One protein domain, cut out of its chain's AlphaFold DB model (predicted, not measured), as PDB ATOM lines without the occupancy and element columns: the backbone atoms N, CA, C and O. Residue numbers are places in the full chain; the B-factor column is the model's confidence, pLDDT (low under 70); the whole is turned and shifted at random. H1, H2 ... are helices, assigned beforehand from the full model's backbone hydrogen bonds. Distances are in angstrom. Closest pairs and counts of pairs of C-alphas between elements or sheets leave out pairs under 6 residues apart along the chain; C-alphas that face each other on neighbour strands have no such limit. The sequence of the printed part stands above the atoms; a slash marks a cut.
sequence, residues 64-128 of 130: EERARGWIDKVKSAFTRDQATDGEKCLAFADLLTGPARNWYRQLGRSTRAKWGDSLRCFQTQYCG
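This is residues 64 to 128 of the 130 residues of an uncharacterized protein of Phytophthora fragariae (UniProt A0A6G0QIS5). Three helices, H1, H2 and H5, have their centres at the corners of a triangle, and the shorter H3 and H4 lie on the side of H2 and H5 away from H1. The long H1 makes one side of the domain; H5 runs back beside it and meets it at one end, while H2 slants across near its other end. The printed part has 65 residues with five named helices, H1 to H5 in chain order, and no named strand, so the class is all helix. It is compact, with a radius of gyration of the C-alphas of 11.0 A and spans of 28 by 27 by 19 A.

The longest helix is H1, residues 64 to 80. It touches H5, residues 115 to 126, at a shallow tilt of 17 degrees, opposite ways. They touch with residues 64 to 68 of H1 and 123 to 126 of H5 alone, and the closest C-alphas are those of Glu 64 and Tyr 126, 5.7 A apart. H2, residues 85 to 95, is close to H1 but not clearly touching; the closest C-alphas, of Phe 78 and Lys 88, are 6.7 A apart, and the tilt is steep, 45 degrees, opposite ways. H5 is the hub, touching three helices. With residues 115 to 118 alone it touches H2, the same way at a shallow tilt of 34 degrees, only just short of steep; the closest C-alphas, of Asp 85 and Trp 115, are 5.5 A apart. H4, residues 109 to 112, and H5 only just touch, and only at the corner by their link, with 3 pairs of C-alphas within 8 A; the closest, of Thr 111 and Asp 117, are 5.3 A apart. H3, residues 98 to 106, touches no helix but is near H5; it is close to H2 but not clearly touching, with the closest C-alphas, of Ala 93 and Arg 101, 6.9 A apart. H1 is apart from H3 and H4. In H1, H2, H3 and H5 every O i to N i+4 pair is within hydrogen-bond range; H4 is too short for such a pair, and its one O i to N i+3 pair is within range.

H1 begins with C-alpha 64 at (91.900, 130.839, 151.476) and measures 24.2 A from first to last C-alpha. H5 measures 16.0 A and ends with C-alpha 126 at (93.934, 135.280, 154.473). H2 measures 15.1 A, beginning with C-alpha 85 at (114.443, 139.622, 154.865). H3 measures 13.0 A and H4 5.1 A.

The two C-alphas farthest apart, of Arg 80 and Gln 106, are 28.8 A apart. The printed part has no cut, and the four links between the helices are tight. The mean pLDDT of the printed part is 91.6, and no printed residue is under 70.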
ATOM      1  N   GLU A  64      90.786 131.259 150.630       91.88
ATOM      2  CA  GLU A  64      91.900 130.839 151.476       91.88
ATOM      3  C   GLU A  64      92.882 129.915 150.750       91.88
ATOM      4  O   GLU A  64      94.090 129.991 150.982       91.88
ATOM      5  N   GLU A  65      92.395 129.051 149.855       91.25
ATOM      6  CA  GLU A  65      93.238 128.150 149.062       91.25
ATOM      7  C   GLU A  65      94.073 128.952 148.065       91.25
ATOM      8  O   GLU A  65      95.278 128.736 147.913       91.25
ATOM      9  N   ARG A  66      93.460 129.955 147.431       91.81
ATOM     10  CA  ARG A  66      94.143 130.901 146.548       91.81
ATOM     11  C   ARG A  66      95.178 131.721 147.308       91.81
ATOM     12  O   ARG A  66      96.283 131.901 146.793       91.81
ATOM     13  N   ALA A  67      94.870 132.181 148.521       92.62
ATOM     14  CA  ALA A  67      95.831 132.882 149.371       92.62
ATOM     15  C   ALA A  67      97.006 131.976 149.776       92.62
ATOM     16  O   ALA A  67      98.163 132.400 149.689       92.62
ATOM     17  N   ARG A  68      96.735 130.712 150.135       92.88
ATOM     18  CA  ARG A  68      97.758 129.697 150.439       92.88
ATOM     19  C   ARG A  68      98.649 129.390 149.238       92.88
ATOM     20  O   ARG A  68      99.872 129.434 149.355       92.88
ATOM     21  N   GLY A  69      98.059 129.144 148.073       93.88
ATOM     22  CA  GLY A  69      98.805 128.897 146.839       93.88
ATOM     23  C   GLY A  69      99.610 130.114 146.382       93.88
ATOM     24  O   GLY A  69     100.715 129.974 145.859       93.88
ATOM     25  N   TRP A  70      99.088 131.323 146.596       94.94
ATOM     26  CA  TRP A  70      99.814 132.552 146.298       94.94
ATOM     27  C   TRP A  70     101.017 132.744 147.229       94.94
ATOM     28  O   TRP A  70     102.130 132.947 146.743       94.94
ATOM     29  N   ILE A  71     100.841 132.613 148.549       94.00
ATOM     30  CA  ILE A  71     101.943 132.818 149.497       94.00
ATOM     31  C   ILE A  71     103.032 131.743 149.367       94.00
ATOM     32  O   ILE A  71     104.209 132.040 149.569       94.00
ATOM     33  N   ASP A  72     102.678 130.513 148.984       94.44
ATOM     34  CA  ASP A  72     103.650 129.452 148.689       94.44
ATOM     35  C   ASP A  72     104.533 129.793 147.473       94.44
ATOM     36  O   ASP A  72     105.762 129.665 147.524       94.44
ATOM     37  N   LYS A  73     103.931 130.357 146.416       94.88
ATOM     38  CA  LYS A  73     104.674 130.880 145.258       94.88
ATOM     39  C   LYS A  73     105.613 132.017 145.650       94.88
ATOM     40  O   LYS A  73     106.770 132.003 145.235       94.88
ATOM     41  N   VAL A  74     105.154 132.958 146.479       93.69
ATOM     42  CA  VAL A  74     105.982 134.067 146.989       93.69
ATOM     43  C   VAL A  74     107.194 133.530 147.761       93.69
ATOM     44  O   VAL A  74     108.329 133.904 147.469       93.69
ATOM     45  N   LYS A  75     106.989 132.591 148.698       93.25
ATOM     46  CA  LYS A  75     108.082 131.947 149.457       93.25
ATOM     47  C   LYS A  75     109.075 131.225 148.544       93.25
ATOM     48  O   LYS A  75     110.290 131.316 148.751       93.25
ATOM     49  N   SER A  76     108.563 130.523 147.537       93.56
ATOM     50  CA  SER A  76     109.373 129.806 146.553       93.56
ATOM     51  C   SER A  76     110.225 130.763 145.715       93.56
ATOM     52  O   SER A  76     111.417 130.516 145.533       93.56
ATOM     53  N   ALA A  77     109.655 131.877 145.251       92.38
ATOM     54  CA  ALA A  77     110.383 132.917 144.526       92.38
ATOM     55  C   ALA A  77     111.447 133.592 145.405       92.38
ATOM     56  O   ALA A  77     112.591 133.714 144.984       92.38
ATOM     57  N   PHE A  78     111.128 133.925 146.661       90.94
ATOM     58  CA  PHE A  78     112.099 134.490 147.610       90.94
ATOM     59  C   PHE A  78     113.278 133.555 147.886       90.94
ATOM     60  O   PHE A  78     114.413 134.015 148.013       90.94
ATOM     61  N   THR A  79     113.024 132.247 147.954       91.06
ATOM     62  CA  THR A  79     114.076 131.231 148.102       91.06
ATOM     63  C   THR A  79     114.950 131.147 146.852       91.06
ATOM     64  O   THR A  79     116.175 131.136 146.962       91.06
ATOM     65  N   ARG A  80     114.337 131.131 145.660       90.75
ATOM     66  CA  ARG A  80     115.050 131.103 144.370       90.75
ATOM     67  C   ARG A  80     115.935 132.329 144.177       90.75
ATOM     68  O   ARG A  80     117.107 132.197 143.823       90.75
ATOM     69  N   ASP A  81     115.391 133.495 144.493       88.94
ATOM     70  CA  ASP A  81     116.093 134.761 144.374       88.94
ATOM     71  C   ASP A  81     117.020 135.020 145.560       88.94
ATOM     72  O   ASP A  81     117.712 136.025 145.546       88.94
ATOM     73  N   GLN A  82     117.098 134.140 146.569       88.00
ATOM     74  CA  GLN A  82     117.919 134.339 147.774       88.00
ATOM     75  C   GLN A  82     117.748 135.755 148.349       88.00
ATOM     76  O   GLN A  82     118.731 136.451 148.612       88.00
ATOM     77  N   ALA A  83     116.498 136.209 148.446       87.25
ATOM     78  CA  ALA A  83     116.186 137.533 148.964       87.25
ATOM     79  C   ALA A  83     116.531 137.601 150.458       87.25
ATOM     80  O   ALA A  83     116.267 136.662 151.217       87.25
ATOM     81  N   THR A  84     117.104 138.717 150.893       89.62
ATOM     82  CA  THR A  84     117.252 139.041 152.316       89.62
ATOM     83  C   THR A  84     115.895 139.393 152.921       89.62
ATOM     84  O   THR A  84     114.961 139.749 152.206       89.62
ATOM     85  N   ASP A  85     115.742 139.321 154.245       88.12
ATOM     86  CA  ASP A  85     114.443 139.622 154.865       88.12
ATOM     87  C   ASP A  85     113.971 141.063 154.610       88.12
ATOM     88  O   ASP A  85     112.769 141.284 154.471       88.12
ATOM     89  N   GLY A  86     114.894 142.021 154.461       86.62
ATOM     90  CA  GLY A  86     114.568 143.387 154.045       86.62
ATOM     91  C   GLY A  86     113.985 143.444 152.630       86.62
ATOM     92  O   GLY A  86     112.921 144.027 152.427       86.62
ATOM     93  N   GLU A  87     114.626 142.774 151.667       89.38
ATOM     94  CA  GLU A  87     114.128 142.670 150.288       89.38
ATOM     95  C   GLU A  87     112.777 141.950 150.227       89.38
ATOM     96  O   GLU A  87     111.875 142.408 149.531       89.38
ATOM     97  N   LYS A  88     112.596 140.871 151.001       91.00
ATOM     98  CA  LYS A  88     111.317 140.149 151.089       91.00
ATOM     99  C   LYS A  88     110.190 141.052 151.572       91.00
ATOM    100  O   LYS A  88     109.108 141.013 151.002       91.00
ATOM    101  N   CYS A  89     110.422 141.858 152.610       90.94
ATOM    102  CA  CYS A  89     109.394 142.745 153.162       90.94
ATOM    103  C   CYS A  89     108.999 143.858 152.184       90.94
ATOM    104  O   CYS A  89     107.821 144.209 152.107       90.94
ATOM    105  N   LEU A  90     109.969 144.399 151.438       89.69
ATOM    106  CA  LEU A  90     109.715 145.395 150.395       89.69
ATOM    107  C   LEU A  90     108.947 144.773 149.227       89.69
ATOM    108  O   LEU A  90     107.832 145.198 148.941       89.69
ATOM    109  N   ALA A  91     109.477 143.695 148.647       91.31
ATOM    110  CA  ALA A  91     108.839 142.985 147.544       91.31
ATOM    111  C   ALA A  91     107.425 142.521 147.906       91.31
ATOM    112  O   ALA A  91     106.495 142.665 147.120       91.31
ATOM    113  N   PHE A  92     107.228 142.006 149.120       93.12
ATOM    114  CA  PHE A  92     105.908 141.613 149.592       93.12
ATOM    115  C   PHE A  92     104.938 142.793 149.643       93.12
ATOM    116  O   PHE A  92     103.797 142.652 149.222       93.12
ATOM    117  N   ALA A  93     105.379 143.964 150.110       92.56
ATOM    118  CA  ALA A  93     104.546 145.162 150.141       92.56
ATOM    119  C   ALA A  93     104.125 145.630 148.737       92.56
ATOM    120  O   ALA A  93     102.998 146.104 148.579       92.56
ATOM    121  N   ASP A  94     105.016 145.502 147.748       92.56
ATOM    122  CA  ASP A  94     104.750 145.842 146.346       92.56
ATOM    123  C   ASP A  94     103.820 144.837 145.660       92.56
ATOM    124  O   ASP A  94     102.987 145.221 144.845       92.56
ATOM    125  N   LEU A  95     103.896 143.559 146.035       93.44
ATOM    126  CA  LEU A  95     103.014 142.517 145.507       93.44
ATOM    127  C   LEU A  95     101.593 142.576 146.081       93.44
ATOM    128  O   LEU A  95     100.698 141.903 145.571       93.44
ATOM    129  N   LEU A  96     101.359 143.339 147.146       94.25
ATOM    130  CA  LEU A  96     100.025 143.532 147.701       94.25
ATOM    131  C   LEU A  96      99.359 144.743 147.054       94.25
ATOM    132  O   LEU A  96      99.898 145.847 147.035       94.25
ATOM    133  N   THR A  97      98.118 144.565 146.614       94.75
ATOM    134  CA  THR A  97      97.305 145.636 146.032       94.75
ATOM    135  C   THR A  97      95.914 145.681 146.668       94.75
ATOM    136  O   THR A  97      95.514 144.774 147.399       94.75
ATOM    137  N   GLY A  98      95.171 146.767 146.451       93.50
ATOM    138  CA  GLY A  98      93.802 146.926 146.956       93.50
ATOM    139  C   GLY A  98      93.655 146.726 148.482       93.50
ATOM    140  O   GLY A  98      94.465 147.259 149.249       93.50
ATOM    141  N   PRO A  99      92.623 145.985 148.942       91.38
ATOM    142  CA  PRO A  99      92.396 145.692 150.360       91.38
ATOM    143  C   PRO A  99      93.603 145.087 151.081       91.38
ATOM    144  O   PRO A  99      93.894 145.489 152.207       91.38
ATOM    145  N   ALA A 100      94.345 144.185 150.431       93.38
ATOM    146  CA  ALA A 100      95.503 143.544 151.048       93.38
ATOM    147  C   ALA A 100      96.644 144.531 151.322       93.38
ATOM    148  O   ALA A 100      97.280 144.481 152.375       93.38
ATOM    149  N   ARG A 101      96.857 145.504 150.428       93.75
ATOM    150  CA  ARG A 101      97.840 146.572 150.657       93.75
ATOM    151  C   ARG A 101      97.440 147.473 151.821       93.75
ATOM    152  O   ARG A 101      98.281 147.845 152.637       93.75
ATOM    153  N   ASN A 102      96.157 147.815 151.911       93.31
ATOM    154  CA  ASN A 102      95.633 148.632 153.007       93.31
ATOM    155  C   ASN A 102      95.748 147.912 154.352       93.31
ATOM    156  O   ASN A 102      96.132 148.528 155.344       93.31
ATOM    157  N   TRP A 103      95.459 146.613 154.384       93.75
ATOM    158  CA  TRP A 103      95.701 145.771 155.549       93.75
ATOM    159  C   TRP A 103      97.185 145.769 155.948       93.75
ATOM    160  O   TRP A 103      97.513 146.062 157.095       93.75
ATOM    161  N   TYR A 104      98.099 145.553 154.998       93.00
ATOM    162  CA  TYR A 104      99.534 145.539 155.288       93.00
ATOM    163  C   TYR A 104     100.020 146.871 155.871       93.00
ATOM    164  O   TYR A 104     100.780 146.885 156.834       93.00
ATOM    165  N   ARG A 105      99.533 148.012 155.361       91.69
ATOM    166  CA  ARG A 105      99.874 149.345 155.900       91.69
ATOM    167  C   ARG A 105      99.420 149.561 157.347       91.69
ATOM    168  O   ARG A 105     100.049 150.361 158.036       91.69
ATOM    169  N   GLN A 106      98.376 148.862 157.792       92.75
ATOM    170  CA  GLN A 106      97.887 148.913 159.174       92.75
ATOM    171  C   GLN A 106      98.760 148.101 160.139       92.75
ATOM    172  O   GLN A 106      98.694 148.320 161.347       92.75
ATOM    173  N   LEU A 107      99.617 147.206 159.637       92.19
ATOM    174  CA  LEU A 107     100.563 146.486 160.481       92.19
ATOM    175  C   LEU A 107     101.600 147.441 161.095       92.19
ATOM    176  O   LEU A 107     102.071 148.406 160.472       92.19
ATOM    177  N   GLY A 108     102.017 147.123 162.323       92.06
ATOM    178  CA  GLY A 108     103.089 147.834 163.014       92.06
ATOM    179  C   GLY A 108     104.393 147.833 162.209       92.06
ATOM    180  O   GLY A 108     104.676 146.904 161.448       92.06
ATOM    181  N   ARG A 109     105.212 148.882 162.367       89.50
ATOM    182  CA  ARG A 109     106.498 148.999 161.648       89.50
ATOM    183  C   ARG A 109     107.435 147.822 161.947       89.50
ATOM    184  O   ARG A 109     108.092 147.333 161.040       89.50
ATOM    185  N   SER A 110     107.451 147.342 163.191       88.75
ATOM    186  CA  SER A 110     108.238 146.179 163.623       88.75
ATOM    187  C   SER A 110     107.804 144.881 162.936       88.75
ATOM    188  O   SER A 110     108.659 144.126 162.483       88.75
ATOM    189  N   THR A 111     106.495 144.654 162.793       90.00
ATOM    190  CA  THR A 111     105.921 143.504 162.072       90.00
ATOM    191  C   THR A 111     106.282 143.542 160.589       90.00
ATOM    192  O   THR A 111     106.698 142.533 160.030       90.00
ATOM    193  N   ARG A 112     106.186 144.721 159.961       90.75
ATOM    194  CA  ARG A 112     106.537 144.928 158.544       90.75
ATOM    195  C   ARG A 112     108.032 144.860 158.244       90.75
ATOM    196  O   ARG A 112     108.400 144.696 157.091       90.75
ATOM    197  N   ALA A 113     108.887 145.015 159.251       88.31
ATOM    198  CA  ALA A 113     110.337 144.922 159.092       88.31
ATOM    199  C   ALA A 113     110.852 143.474 159.139       88.31
ATOM    200  O   ALA A 113     112.004 143.219 158.797       88.31
ATOM    201  N   LYS A 114     110.018 142.529 159.589       91.50
ATOM    202  CA  LYS A 114     110.377 141.121 159.743       91.50
ATOM    203  C   LYS A 114     109.492 140.259 158.857       91.50
ATOM    204  O   LYS A 114     108.285 140.156 159.077       91.50
ATOM    205  N   TRP A 115     110.117 139.573 157.902       91.06
ATOM    206  CA  TRP A 115     109.410 138.705 156.959       91.06
ATOM    207  C   TRP A 115     108.566 137.643 157.675       91.06
ATOM    208  O   TRP A 115     107.402 137.461 157.335       91.06
ATOM    209  N   GLY A 116     109.121 136.991 158.703       92.19
ATOM    210  CA  GLY A 116     108.411 135.962 159.469       92.19
ATOM    211  C   GLY A 116     107.136 136.472 160.149       92.19
ATOM    212  O   GLY A 116     106.103 135.806 160.083       92.19
ATOM    213  N   ASP A 117     107.179 137.671 160.735       93.06
ATOM    214  CA  ASP A 117     106.020 138.267 161.411       93.06
ATOM    215  C   ASP A 117     104.964 138.735 160.400       93.06
ATOM    216  O   ASP A 117     103.779 138.444 160.562       93.06
ATOM    217  N   SER A 118     105.386 139.389 159.312       91.81
ATOM    218  CA  SER A 118     104.494 139.788 158.212       91.81
ATOM    219  C   SER A 118     103.789 138.591 157.576       91.81
ATOM    220  O   SER A 118     102.578 138.621 157.341       91.81
ATOM    221  N   LEU A 119     104.537 137.511 157.342       92.88
ATOM    222  CA  LEU A 119     104.021 136.266 156.796       92.88
ATOM    223  C   LEU A 119     103.001 135.617 157.736       92.88
ATOM    224  O   LEU A 119     101.941 135.191 157.278       92.88
ATOM    225  N   ARG A 120     103.295 135.556 159.040       93.12
ATOM    226  CA  ARG A 120     102.367 135.007 160.036       93.12
ATOM    227  C   ARG A 120     101.061 135.795 160.058       93.12
ATOM    228  O   ARG A 120      99.992 135.199 159.979       93.12
ATOM    229  N   CYS A 121     101.140 137.126 160.099       92.50
ATOM    230  CA  CYS A 121      99.958 137.981 160.043       92.50
ATOM    231  C   CYS A 121      99.143 137.742 158.764       92.50
ATOM    232  O   CYS A 121      97.919 137.689 158.833       92.50
ATOM    233  N   PHE A 122      99.800 137.557 157.615       92.50
ATOM    234  CA  PHE A 122      99.110 137.245 156.361       92.50
ATOM    235  C   PHE A 122      98.379 135.899 156.435       92.50
ATOM    236  O   PHE A 122      97.219 135.808 156.046       92.50
ATOM    237  N   GLN A 123      99.033 134.864 156.968       92.06
ATOM    238  CA  GLN A 123      98.449 133.526 157.085       92.06
ATOM    239  C   GLN A 123      97.220 133.498 158.003       92.06
ATOM    240  O   GLN A 123      96.234 132.844 157.672       92.06
ATOM    241  N   THR A 124      97.237 134.241 159.109       91.44
ATOM    242  CA  THR A 124      96.065 134.353 159.988       91.44
ATOM    243  C   THR A 124      94.910 135.106 159.332       91.44
ATOM    244  O   THR A 124      93.755 134.781 159.570       91.44
ATOM    245  N   GLN A 125      95.204 136.093 158.486       89.81
ATOM    246  CA  GLN A 125      94.180 136.965 157.903       89.81
ATOM    247  C   GLN A 125      93.561 136.415 156.621       89.81
ATOM    248  O   GLN A 125      92.379 136.627 156.371       89.81
ATOM    249  N   TYR A 126      94.355 135.724 155.802       89.75
ATOM    250  CA  TYR A 126      93.934 135.280 154.473       89.75
ATOM    251  C   TYR A 126      93.954 133.767 154.282       89.75
ATOM    252  O   TYR A 126      93.332 133.290 153.343       89.75
ATOM    253  N   CYS A 127      94.658 133.008 155.126       89.19
ATOM    254  CA  CYS A 127      94.795 131.557 154.964       89.19
ATOM    255  C   CYS A 127      94.032 130.745 156.023       89.19
ATOM    256  O   CYS A 127      94.217 129.529 156.058       89.19
ATOM    257  N   GLY A 128      93.259 131.391 156.904       81.19
ATOM    258  CA  GLY A 128      92.490 130.716 157.958       81.19
ATOM    259  C   GLY A 128      93.345 130.076 159.062       81.19
ATOM    260  O   GLY A 128      92.843 129.273 159.842       81.19
TER     261      GLY A 128